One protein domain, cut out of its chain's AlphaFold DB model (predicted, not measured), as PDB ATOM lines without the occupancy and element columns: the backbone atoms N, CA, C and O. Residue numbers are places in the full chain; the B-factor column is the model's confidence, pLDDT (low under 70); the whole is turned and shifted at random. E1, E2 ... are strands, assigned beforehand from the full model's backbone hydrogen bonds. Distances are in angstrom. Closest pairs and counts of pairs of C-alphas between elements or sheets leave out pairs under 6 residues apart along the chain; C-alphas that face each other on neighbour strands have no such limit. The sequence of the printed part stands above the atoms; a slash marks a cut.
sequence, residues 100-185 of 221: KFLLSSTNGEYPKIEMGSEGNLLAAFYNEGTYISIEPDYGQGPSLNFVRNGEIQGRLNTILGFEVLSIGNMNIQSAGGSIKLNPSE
ATOM      1  N   LYS A 100     154.062 123.822 132.057       85.69
ATOM      2  CA  LYS A 100     152.730 123.801 132.662       85.69
ATOM      3  C   LYS A 100     151.950 125.079 132.365       85.69
ATOM      4  O   LYS A 100     152.468 126.180 132.547       85.69
ATOM      5  N   PHE A 101     150.693 124.934 131.957       86.62
ATOM      6  CA  PHE A 101     149.732 126.029 131.816       86.62
ATOM      7  C   PHE A 101     148.491 125.705 132.638       86.62
ATOM      8  O   PHE A 101     147.891 124.648 132.458       86.62
ATOM      9  N   LEU A 102     148.111 126.610 133.538       85.06
ATOM     10  CA  LEU A 102     146.931 126.467 134.381       85.06
ATOM     11  C   LEU A 102     146.023 127.681 134.192       85.06
ATOM     12  O   LEU A 102     146.414 128.804 134.503       85.06
ATOM     13  N   LEU A 103     144.801 127.443 133.723       85.31
ATOM     14  CA  LEU A 103     143.740 128.440 133.640       85.31
ATOM     15  C   LEU A 103     142.616 128.036 134.594       85.31
ATOM     16  O   LEU A 103     141.941 127.042 134.350       85.31
ATOM     17  N   SER A 104     142.404 128.790 135.670       85.62
ATOM     18  CA  SER A 104     141.384 128.492 136.684       85.62
ATOM     19  C   SER A 104     140.429 129.667 136.903       85.62
ATOM     20  O   SER A 104     140.807 130.825 136.728       85.62
ATOM     21  N   SER A 105     139.179 129.385 137.290       77.19
ATOM     22  CA  SER A 105     138.169 130.424 137.575       77.19
ATOM     23  C   SER A 105     138.479 131.246 138.829       77.19
ATOM     24  O   SER A 105     138.109 132.414 138.915       77.19
ATOM     25  N   THR A 106     139.171 130.629 139.787       80.44
ATOM     26  CA  THR A 106     139.687 131.230 141.021       80.44
ATOM     27  C   THR A 106     141.126 130.744 141.200       80.44
ATOM     28  O   THR A 106     141.462 129.655 140.736       80.44
ATOM     29  N   ASN A 107     142.000 131.545 141.815       80.75
ATOM     30  CA  ASN A 107     143.443 131.281 141.906       80.75
ATOM     31  C   ASN A 107     143.763 129.853 142.407       80.75
ATOM     32  O   ASN A 107     143.616 129.579 143.594       80.75
ATOM     33  N   GLY A 108     144.179 128.955 141.504       73.06
ATOM     34  CA  GLY A 108     144.529 127.559 141.813       73.06
ATOM     35  C   GLY A 108     143.359 126.593 142.076       73.06
ATOM     36  O   GLY A 108     143.594 125.402 142.267       73.06
ATOM     37  N   GLU A 109     142.121 127.080 142.055       85.62
ATOM     38  CA  GLU A 109     140.898 126.345 142.413       85.62
ATOM     39  C   GLU A 109     140.151 125.824 141.166       85.62
ATOM     40  O   GLU A 109     140.630 125.931 140.035       85.62
ATOM     41  N   TYR A 110     138.965 125.244 141.361       82.81
ATOM     42  CA  TYR A 110     138.122 124.692 140.294       82.81
ATOM     43  C   TYR A 110     136.947 125.615 139.897       82.81
ATOM     44  O   TYR A 110     136.474 126.382 140.739       82.81
ATOM     45  N   PRO A 111     136.401 125.484 138.666       83.69
ATOM     46  CA  PRO A 111     136.902 124.680 137.544       83.69
ATOM     47  C   PRO A 111     138.206 125.222 136.937       83.69
ATOM     48  O   PRO A 111     138.509 126.415 137.027       83.69
ATOM     49  N   LYS A 112     138.976 124.333 136.293       84.38
ATOM     50  CA  LYS A 112     140.269 124.675 135.676       84.38
ATOM     51  C   LYS A 112     140.592 123.851 134.427       84.38
ATOM     52  O   LYS A 112     140.136 122.716 134.294       84.38
ATOM     53  N   ILE A 113     141.410 124.424 133.545       84.69
ATOM     54  CA  ILE A 113     142.079 123.759 132.423       84.69
ATOM     55  C   ILE A 113     143.571 123.689 132.739       84.69
ATOM     56  O   ILE A 113     144.178 124.702 133.089       84.69
ATOM     57  N   GLU A 114     144.156 122.507 132.596       83.62
ATOM     58  CA  GLU A 114     145.577 122.262 132.816       83.62
ATOM     59  C   GLU A 114     146.204 121.620 131.580       83.62
ATOM     60  O   GLU A 114     145.661 120.661 131.032       83.62
ATOM     61  N   MET A 115     147.353 122.143 131.160       84.69
ATOM     62  CA  MET A 115     148.284 121.459 130.266       84.69
ATOM     63  C   MET A 115     149.565 121.193 131.045       84.69
ATOM     64  O   MET A 115     150.098 122.118 131.663       84.69
ATOM     65  N   GLY A 116     150.052 119.957 131.026       74.69
ATOM     66  CA  GLY A 116     151.247 119.562 131.761       74.69
ATOM     67  C   GLY A 116     151.986 118.420 131.077       74.69
ATOM     68  O   GLY A 116     151.393 117.604 130.378       74.69
ATOM     69  N   SER A 117     153.301 118.368 131.279       58.38
ATOM     70  CA  SER A 117     154.142 117.253 130.826       58.38
ATOM     71  C   SER A 117     154.096 116.033 131.755       58.38
ATOM     72  O   SER A 117     154.658 114.994 131.422       58.38
ATOM     73  N   GLU A 118     153.463 116.153 132.923       64.50
ATOM     74  CA  GLU A 118     153.333 115.085 133.917       64.50
ATOM     75  C   GLU A 118     151.879 114.591 133.958       64.50
ATOM     76  O   GLU A 118     150.965 115.317 134.347       64.50
ATOM     77  N   GLY A 119     151.655 113.345 133.534       72.69
ATOM     78  CA  GLY A 119     150.327 112.731 133.491       72.69
ATOM     79  C   GLY A 119     149.515 113.140 132.259       72.69
ATOM     80  O   GLY A 119     149.733 112.621 131.167       72.69
ATOM     81  N   ASN A 120     148.543 114.036 132.442       75.00
ATOM     82  CA  ASN A 120     147.601 114.428 131.390       75.00
ATOM     83  C   ASN A 120     148.155 115.588 130.548       75.00
ATOM     84  O   ASN A 120     148.443 116.655 131.088       75.00
ATOM     85  N   LEU A 121     148.200 115.426 129.221       81.75
ATOM     86  CA  LEU A 121     148.637 116.484 128.297       81.75
ATOM     87  C   LEU A 121     147.694 117.692 128.340       81.75
ATOM     88  O   LEU A 121     148.134 118.839 128.304       81.75
ATOM     89  N   LEU A 122     146.390 117.420 128.409       87.69
ATOM     90  CA  LEU A 122     145.333 118.409 128.578       87.69
ATOM     91  C   LEU A 122     144.247 117.812 129.472       87.69
ATOM     92  O   LEU A 122     143.760 116.719 129.195       87.69
ATOM     93  N   ALA A 123     143.834 118.527 130.510       89.44
ATOM     94  CA  ALA A 123     142.737 118.114 131.374       89.44
ATOM     95  C   ALA A 123     141.820 119.290 131.723       89.44
ATOM     96  O   ALA A 123     142.272 120.411 131.948       89.44
ATOM     97  N   ALA A 124     140.518 119.016 131.774       90.69
ATOM     98  CA  ALA A 124     139.479 119.947 132.190       90.69
ATOM     99  C   ALA A 124     138.795 119.400 133.443       90.69
ATOM    100  O   ALA A 124     138.126 118.364 133.395       90.69
ATOM    101  N   PHE A 125     138.955 120.100 134.563       92.62
ATOM    102  CA  PHE A 125     138.475 119.649 135.862       92.62
ATOM    103  C   PHE A 125     137.254 120.437 136.324       92.62
ATOM    104  O   PHE A 125     137.286 121.669 136.385       92.62
ATOM    105  N   TYR A 126     136.214 119.714 136.742       93.25
ATOM    106  CA  TYR A 126     135.136 120.263 137.564       93.25
ATOM    107  C   TYR A 126     135.524 120.257 139.050       93.25
ATOM    108  O   TYR A 126     135.245 121.216 139.761       93.25
ATOM    109  N   ASN A 127     136.181 119.187 139.509       92.06
ATOM    110  CA  ASN A 127     136.839 119.064 140.813       92.06
ATOM    111  C   ASN A 127     137.939 117.987 140.743       92.06
ATOM    112  O   ASN A 127     138.166 117.407 139.681       92.06
ATOM    113  N   GLU A 128     138.607 117.695 141.863       90.31
ATOM    114  CA  GLU A 128     139.697 116.707 141.932       90.31
ATOM    115  C   GLU A 128     139.280 115.303 141.464       90.31
ATOM    116  O   GLU A 128     140.033 114.621 140.776       90.31
ATOM    117  N   GLY A 129     138.055 114.882 141.784       94.12
ATOM    118  CA  GLY A 129     137.548 113.563 141.415       94.12
ATOM    119  C   GLY A 129     136.809 113.517 140.078       94.12
ATOM    120  O   GLY A 129     136.480 112.426 139.630       94.12
ATOM    121  N   THR A 130     136.482 114.655 139.462       96.62
ATOM    122  CA  THR A 130     135.593 114.723 138.289       96.62
ATOM    123  C   THR A 130     136.191 115.612 137.212       96.62
ATOM    124  O   THR A 130     136.207 116.841 137.344       96.62
ATOM    125  N   TYR A 131     136.664 114.993 136.134       95.12
ATOM    126  CA  TYR A 131     137.361 115.677 135.051       95.12
ATOM    127  C   TYR A 131     137.346 114.865 133.753       95.12
ATOM    128  O   TYR A 131     137.003 113.682 133.732       95.12
ATOM    129  N   ILE A 132     137.729 115.526 132.664       96.56
ATOM    130  CA  ILE A 132     138.066 114.890 131.391       96.56
ATOM    131  C   ILE A 132     139.546 115.143 131.130       96.56
ATOM    132  O   ILE A 132     140.022 116.254 131.372       96.56
ATOM    133  N   SER A 133     140.278 114.146 130.638       95.19
ATOM    134  CA  SER A 133     141.692 114.314 130.308       95.19
ATOM    135  C   SER A 133     142.126 113.596 129.040       95.19
ATOM    136  O   SER A 133     141.524 112.607 128.631       95.19
ATOM    137  N   ILE A 134     143.190 114.114 128.431       93.75
ATOM    138  CA  ILE A 134     143.950 113.463 127.371       93.75
ATOM    139  C   ILE A 134     145.211 112.870 127.996       93.75
ATOM    140  O   ILE A 134     146.094 113.606 128.442       93.75
ATOM    141  N   GLU A 135     145.292 111.546 128.003       90.88
ATOM    142  CA  GLU A 135     146.506 110.803 128.328       90.88
ATOM    143  C   GLU A 135     147.296 110.620 127.027       90.88
ATOM    144  O   GLU A 135     146.776 109.993 126.102       90.88
ATOM    145  N   PRO A 136     148.497 111.209 126.891       86.50
ATOM    146  CA  PRO A 136     149.233 111.191 125.628       86.50
ATOM    147  C   PRO A 136     149.822 109.816 125.291       86.50
ATOM    148  O   PRO A 136     150.029 109.528 124.115       86.50
ATOM    149  N   ASP A 137     150.076 108.984 126.305       87.25
ATOM    150  CA  ASP A 137     150.612 107.631 126.153       87.25
ATOM    151  C   ASP A 137     149.775 106.620 126.940       87.25
ATOM    152  O   ASP A 137     150.097 106.224 128.058       87.25
ATOM    153  N   TYR A 138     148.676 106.205 126.322       87.81
ATOM    154  CA  TYR A 138     147.880 105.057 126.710       87.81
ATOM    155  C   TYR A 138     148.188 103.907 125.742       87.81
ATOM    156  O   TYR A 138     147.526 103.730 124.718       87.81
ATOM    157  N   GLY A 139     149.244 103.144 126.035       84.12
ATOM    158  CA  GLY A 139     149.635 101.984 125.229       84.12
ATOM    159  C   GLY A 139     150.093 102.348 123.815       84.12
ATOM    160  O   GLY A 139     149.654 101.713 122.859       84.12
ATOM    161  N   GLN A 140     150.983 103.342 123.686       82.94
ATOM    162  CA  GLN A 140     151.508 103.868 122.413       82.94
ATOM    163  C   GLN A 140     150.504 104.672 121.568       82.94
ATOM    164  O   GLN A 140     150.739 104.916 120.384       82.94
ATOM    165  N   GLY A 141     149.401 105.129 122.162       86.19
ATOM    166  CA  GLY A 141     148.466 106.059 121.535       86.19
ATOM    167  C   GLY A 141     147.756 106.932 122.568       86.19
ATOM    168  O   GLY A 141     147.749 106.597 123.749       86.19
ATOM    169  N   PRO A 142     147.154 108.060 122.167       91.50
ATOM    170  CA  PRO A 142     146.441 108.906 123.107       91.50
ATOM    171  C   PRO A 142     145.097 108.287 123.515       91.50
ATOM    172  O   PRO A 142     144.471 107.549 122.748       91.50
ATOM    173  N   SER A 143     144.600 108.659 124.694       94.44
ATOM    174  CA  SER A 143     143.222 108.373 125.100       94.44
ATOM    175  C   SER A 143     142.508 109.600 125.662       94.44
ATOM    176  O   SER A 143     143.139 110.476 126.251       94.44
ATOM    177  N   LEU A 144     141.186 109.662 125.468       96.25
ATOM    178  CA  LEU A 144     140.300 110.612 126.143       96.25
ATOM    179  C   LEU A 144     139.604 109.894 127.298       96.25
ATOM    180  O   LEU A 144     138.794 108.998 127.063       96.25
ATOM    181  N   ASN A 145     139.893 110.311 128.523       95.81
ATOM    182  CA  ASN A 145     139.394 109.702 129.748       95.81
ATOM    183  C   ASN A 145     138.275 110.554 130.356       95.81
ATOM    184  O   ASN A 145     138.436 111.761 130.533       95.81
ATOM    185  N   PHE A 146     137.162 109.918 130.721       97.12
ATOM    186  CA  PHE A 146     136.088 110.518 131.515       97.12
ATOM    187  C   PHE A 146     136.186 109.987 132.943       97.12
ATOM    188  O   PHE A 146     135.984 108.793 133.164       97.12
ATOM    189  N   VAL A 147     136.492 110.853 133.907       96.25
ATOM    190  CA  VAL A 147     136.793 110.466 135.292       96.25
ATOM    191  C   VAL A 147     135.727 110.995 136.246       96.25
ATOM    192  O   VAL A 147     135.303 112.149 136.146       96.25
ATOM    193  N   ARG A 148     135.292 110.150 137.185       96.75
ATOM    194  CA  ARG A 148     134.372 110.508 138.272       96.75
ATOM    195  C   ARG A 148     134.775 109.792 139.556       96.75
ATOM    196  O   ARG A 148     135.022 108.592 139.544       96.75
ATOM    197  N   ASN A 149     134.773 110.522 140.668       95.31
ATOM    198  CA  ASN A 149     135.274 110.064 141.967       95.31
ATOM    199  C   ASN A 149     136.711 109.503 141.897       95.31
ATOM    200  O   ASN A 149     137.031 108.561 142.611       95.31
ATOM    201  N   GLY A 150     137.554 110.059 141.020       93.25
ATOM    202  CA  GLY A 150     138.938 109.615 140.813       93.25
ATOM    203  C   GLY A 150     139.093 108.378 139.924       93.25
ATOM    204  O   GLY A 150     140.208 108.060 139.529       93.25
ATOM    205  N   GLU A 151     137.993 107.728 139.543       94.94
ATOM    206  CA  GLU A 151     137.991 106.508 138.735       94.94
ATOM    207  C   GLU A 151     137.535 106.790 137.302       94.94
ATOM    208  O   GLU A 151     136.570 107.531 137.065       94.94
ATOM    209  N   ILE A 152     138.189 106.155 136.332       95.19
ATOM    210  CA  ILE A 152     137.787 106.233 134.925       95.19
ATOM    211  C   ILE A 152     136.419 105.557 134.781       95.19
ATOM    212  O   ILE A 152     136.208 104.437 135.233       95.19
ATOM    213  N   GLN A 153     135.465 106.253 134.171       97.12
ATOM    214  CA  GLN A 153     134.119 105.743 133.891       97.12
ATOM    215  C   GLN A 153     133.951 105.367 132.419       97.12
ATOM    216  O   GLN A 153     133.173 104.472 132.090       97.12
ATOM    217  N   GLY A 154     134.696 106.028 131.534       97.00
ATOM    218  CA  GLY A 154     134.718 105.723 130.113       97.00
ATOM    219  C   GLY A 154     135.958 106.279 129.429       97.00
ATOM    220  O   GLY A 154     136.629 107.168 129.962       97.00
ATOM    221  N   ARG A 155     136.264 105.732 128.255       96.25
ATOM    222  CA  ARG A 155     137.476 106.046 127.499       96.25
ATOM    223  C   ARG A 155     137.231 105.981 125.994       96.25
ATOM    224  O   ARG A 155     136.552 105.071 125.525       96.25
ATOM    225  N   LEU A 156     137.839 106.904 125.250       97.00
ATOM    226  CA  LEU A 156     138.035 106.790 123.800       97.00
ATOM    227  C   LEU A 156     139.516 106.538 123.517       97.00
ATOM    228  O   LEU A 156     140.352 107.288 124.021       97.00
ATOM    229  N   ASN A 157     139.851 105.505 122.747       95.62
ATOM    230  CA  ASN A 157     141.244 105.181 122.416       95.62
ATOM    231  C   ASN A 157     141.367 104.386 121.104       95.62
ATOM    232  O   ASN A 157     140.359 104.074 120.471       95.62
ATOM    233  N   THR A 158     142.606 104.086 120.703       94.38
ATOM    234  CA  THR A 158     142.914 103.365 119.458       94.38
ATOM    235  C   THR A 158     143.728 102.075 119.638       94.38
ATOM    236  O   THR A 158     144.210 101.545 118.638       94.38
ATOM    237  N   ILE A 159     143.923 101.564 120.864       91.06
ATOM    238  CA  ILE A 159     144.851 100.439 121.131       91.06
ATOM    239  C   ILE A 159     144.477  99.188 120.322       91.06
ATOM    240  O   ILE A 159     145.348  98.522 119.770       91.06
ATOM    241  N   LEU A 160     143.183  98.871 120.240       89.00
ATOM    242  CA  LEU A 160     142.657  97.703 119.522       89.00
ATOM    243  C   LEU A 160     141.832  98.114 118.288       89.00
ATOM    244  O   LEU A 160     140.918  97.406 117.877       89.00
ATOM    245  N   GLY A 161     142.141  99.278 117.707       90.75
ATOM    246  CA  GLY A 161     141.240 100.018 116.819       90.75
ATOM    247  C   GLY A 161     140.455 101.087 117.586       90.75
ATOM    248  O   GLY A 161     140.672 101.264 118.781       90.75
ATOM    249  N   PHE A 162     139.572 101.833 116.911       94.38
ATOM    250  CA  PHE A 162     138.781 102.881 117.572       94.38
ATOM    251  C   PHE A 162     137.776 102.262 118.550       94.38
ATOM    252  O   PHE A 162     136.825 101.598 118.138       94.38
ATOM    253  N   GLU A 163     137.978 102.510 119.839       94.69
ATOM    254  CA  GLU A 163     137.177 101.948 120.918       94.69
ATOM    255  C   GLU A 163     136.455 103.050 121.700       94.69
ATOM    256  O   GLU A 163     137.045 104.070 122.063       94.69
ATOM    257  N   VAL A 164     135.178 102.797 122.010       95.94
ATOM    258  CA  VAL A 164     134.403 103.525 123.021       95.94
ATOM    259  C   VAL A 164     134.168 102.578 124.196       95.94
ATOM    260  O   VAL A 164     133.297 101.711 124.141       95.94
ATOM    261  N   LEU A 165     134.937 102.740 125.268       95.00
ATOM    262  CA  LEU A 165     134.843 101.913 126.468       95.00
ATOM    263  C   LEU A 165     133.981 102.600 127.533       95.00
ATOM    264  O   LEU A 165     134.150 103.788 127.811       95.00
ATOM    265  N   SER A 166     133.110 101.827 128.183       96.25
ATOM    266  CA  SER A 166     132.426 102.190 129.429       96.25
ATOM    267  C   SER A 166     132.756 101.148 130.492       96.25
ATOM    268  O   SER A 166     132.604  99.955 130.241       96.25
ATOM    269  N   ILE A 167     133.186 101.585 131.677       94.06
ATOM    270  CA  ILE A 167     133.493 100.695 132.813       94.06
ATOM    271  C   ILE A 167     132.212 100.303 133.573       94.06
ATOM    272  O   ILE A 167     132.152  99.249 134.200       94.06
ATOM    273  N   GLY A 168     131.159 101.120 133.471       90.12
ATOM    274  CA  GLY A 168     129.825 100.832 133.999       90.12
ATOM    275  C   GLY A 168     128.775 100.703 132.896       90.12
ATOM    276  O   GLY A 168     129.055 100.288 131.771       90.12
ATOM    277  N   ASN A 169     127.546 101.112 133.207       91.81
ATOM    278  CA  ASN A 169     126.465 101.154 132.227       91.81
ATOM    279  C   ASN A 169     126.714 102.257 131.189       91.81
ATOM    280  O   ASN A 169     126.895 103.419 131.553       91.81
ATOM    281  N   MET A 170     126.627 101.911 129.904       95.00
ATOM    282  CA  MET A 170     126.584 102.884 128.817       95.00
ATOM    283  C   MET A 170     125.129 103.139 128.421       95.00
ATOM    284  O   MET A 170     124.416 102.207 128.055       95.00
ATOM    285  N   ASN A 171     124.689 104.397 128.479       94.31
ATOM    286  CA  ASN A 171     123.385 104.800 127.957       94.31
ATOM    287  C   ASN A 171     123.564 105.491 126.599       94.31
ATOM    288  O   ASN A 171     124.051 106.620 126.543       94.31
ATOM    289  N   ILE A 172     123.172 104.818 125.515       94.94
ATOM    290  CA  ILE A 172     123.137 105.386 124.162       94.94
ATOM    291  C   ILE A 172     121.677 105.715 123.852       94.94
ATOM    292  O   ILE A 172     120.858 104.814 123.692       94.94
ATOM    293  N   GLN A 173     121.355 107.005 123.764       94.94
ATOM    294  CA  GLN A 173     119.992 107.488 123.543       94.94
ATOM    295  C   GLN A 173     119.964 108.606 122.498       94.94
ATOM    296  O   GLN A 173     120.872 109.435 122.448       94.94
ATOM    297  N   SER A 174     118.898 108.658 121.696       94.81
ATOM    298  CA  SER A 174     118.599 109.796 120.823       94.81
ATOM    299  C   SER A 174     117.347 110.504 121.330       94.81
ATOM    300  O   SER A 174     116.298 109.878 121.442       94.81
ATOM    301  N   ALA A 175     117.442 111.803 121.636       93.44
ATOM    302  CA  ALA A 175     116.302 112.592 122.122       93.44
ATOM    303  C   ALA A 175     115.221 112.807 121.044       93.44
ATOM    304  O   ALA A 175     114.051 113.006 121.356       93.44
ATOM    305  N   GLY A 176     115.614 112.754 119.771       93.06
ATOM    306  CA  GLY A 176     114.712 112.741 118.625       93.06
ATOM    307  C   GLY A 176     115.265 111.826 117.535       93.06
ATOM    308  O   GLY A 176     116.470 111.800 117.293       93.06
ATOM    309  N   GLY A 177     114.394 111.060 116.880       94.62
ATOM    310  CA  GLY A 177     114.785 110.128 115.817       94.62
ATOM    311  C   GLY A 177     115.434 108.827 116.310       94.62
ATOM    312  O   GLY A 177     115.325 108.459 117.476       94.62
ATOM    313  N   SER A 178     116.081 108.108 115.389       96.00
ATOM    314  CA  SER A 178     116.600 106.749 115.609       96.00
ATOM    315  C   SER A 178     118.115 106.716 115.816       96.00
ATOM    316  O   SER A 178     118.852 107.457 115.166       96.00
ATOM    317  N   ILE A 179     118.587 105.770 116.633       96.44
ATOM    318  CA  ILE A 179     119.992 105.340 116.633       96.44
ATOM    319  C   ILE A 179     120.206 104.459 115.397       96.44
ATOM    320  O   ILE A 179     119.478 103.489 115.196       96.44
ATOM    321  N   LYS A 180     121.183 104.800 114.554       96.50
ATOM    322  CA  LYS A 180     121.522 104.027 113.351       96.50
ATOM    323  C   LYS A 180     122.803 103.232 113.583       96.50
ATOM    324  O   LYS A 180     123.833 103.824 113.889       96.50
ATOM    325  N   LEU A 181     122.742 101.921 113.371       96.25
ATOM    326  CA  LEU A 181     123.899 101.027 113.336       96.25
ATOM    327  C   LEU A 181     124.011 100.486 111.907       96.25
ATOM    328  O   LEU A 181     123.127  99.759 111.464       96.25
ATOM    329  N   ASN A 182     125.040 100.903 111.165       96.81
ATOM    330  CA  ASN A 182     125.195 100.582 109.741       96.81
ATOM    331  C   ASN A 182     126.635 100.145 109.408       96.81
ATOM    332  O   ASN A 182     127.348 100.880 108.718       96.81
ATOM    333  N   PRO A 183     127.104  99.012 109.960       96.56
ATOM    334  CA  PRO A 183     128.396  98.450 109.587       96.56
ATOM    335  C   PRO A 183     128.348  97.888 108.157       96.56
ATOM    336  O   PRO A 183     127.280  97.575 107.638       96.56
ATOM    337  N   SER A 184     129.512  97.730 107.522       97.69
ATOM    338  CA  SER A 184     129.625  97.017 106.237       97.69
ATOM    339  C   SER A 184     129.357  95.516 106.360       97.69
ATOM    340  O   SER A 184     129.030  94.870 105.369       97.69
ATOM    341  N   GLU A 185     129.538  94.975 107.562       96.44
ATOM    342  CA  GLU A 185     129.324  93.568 107.891       96.44
ATOM    343  C   GLU A 185     128.149  93.448 108.871       96.44
ATOM    344  O   GLU A 185     127.010  93.748 108.514       96.44
TER     345      GLU A 185
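Overview. This is residues 100 to 185 of the 221 residues of an uncharacterized protein of Paenibacillus ottowii (UniProt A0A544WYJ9). Picture a single layer, one twisted sheet whose seven strands stand side by side in a row in chain order, with a free tail, residues 171 to 185, sticking out past the edge strand E7. The printed part has 86 residues, with no named helix and seven named strands, E1 to E7; the sheet's order is E1, E2, E3, E4, E5, E6, E7, and it is antiparallel throughout. The class is all strand, though under half of the residues, 39 of 86, are in named elements. The whole is loose, with a radius of gyration of the C-alphas of 15.8 A, and only just elongated, spanning 50 by 33 by 19 A.

Arrangement. Look first at E4, residues 130 to 135, and E5, residues 143 to 148, an antiparallel hairpin at 164 degrees; N 145 is 2.8 A from O 133, within hydrogen-bond range. On the other side of E5 is E6, residues 151 to 157, antiparallel to it at 160 degrees, with N 153 and O 146 at 2.8 A. Next comes the edge strand E7, residues 163 to 166, where N 165 and O 155 are 2.8 A apart. Going the other way from E4, find E3, residues 122 to 127, with N 124 and O 132 at 2.8 A. Then E2, residues 112 to 116, is antiparallel to E3 at 146 degrees, with N 114 and O 123 at 2.9 A. The edge strand E1, residues 100 to 104, is antiparallel to E2 at 178 degrees, and N 113 and O 103 are 2.8 A apart. The seven strands form a meander, each the antiparallel neighbour of the one before; E1 and E7 are apart. From edge to edge the strands' lines turn by 50 degrees.

Along the chain. Find C-alpha 100 at (152.730, 123.801, 132.662); from there E1 runs 12.9 A to C-alpha 104. E2 measures 12.7 A, E3 14.9 A, E4 15.3 A and E5 16.0 A. E6, the longest strand by residues, starts at C-alpha 151 (137.991, 106.508, 138.735) and covers 16.7 A. E7 covers 9.8 A and ends at C-alpha 166 (132.426, 102.190, 129.429).

Size, cuts and confidence. The C-alphas of Asn 107 and Glu 185 are the two farthest apart, at 52.7 A. Without residues 171 to 185, which stand free, the body spans 40 by 27 by 13 A. Residues 167 to 185 hold no named element. The links E1 to E2 and E4 to E5 are short, the other four tight. The printed part has no cut. Its mean pLDDT is 90.1; look for values under 70 at residues 117 to 118.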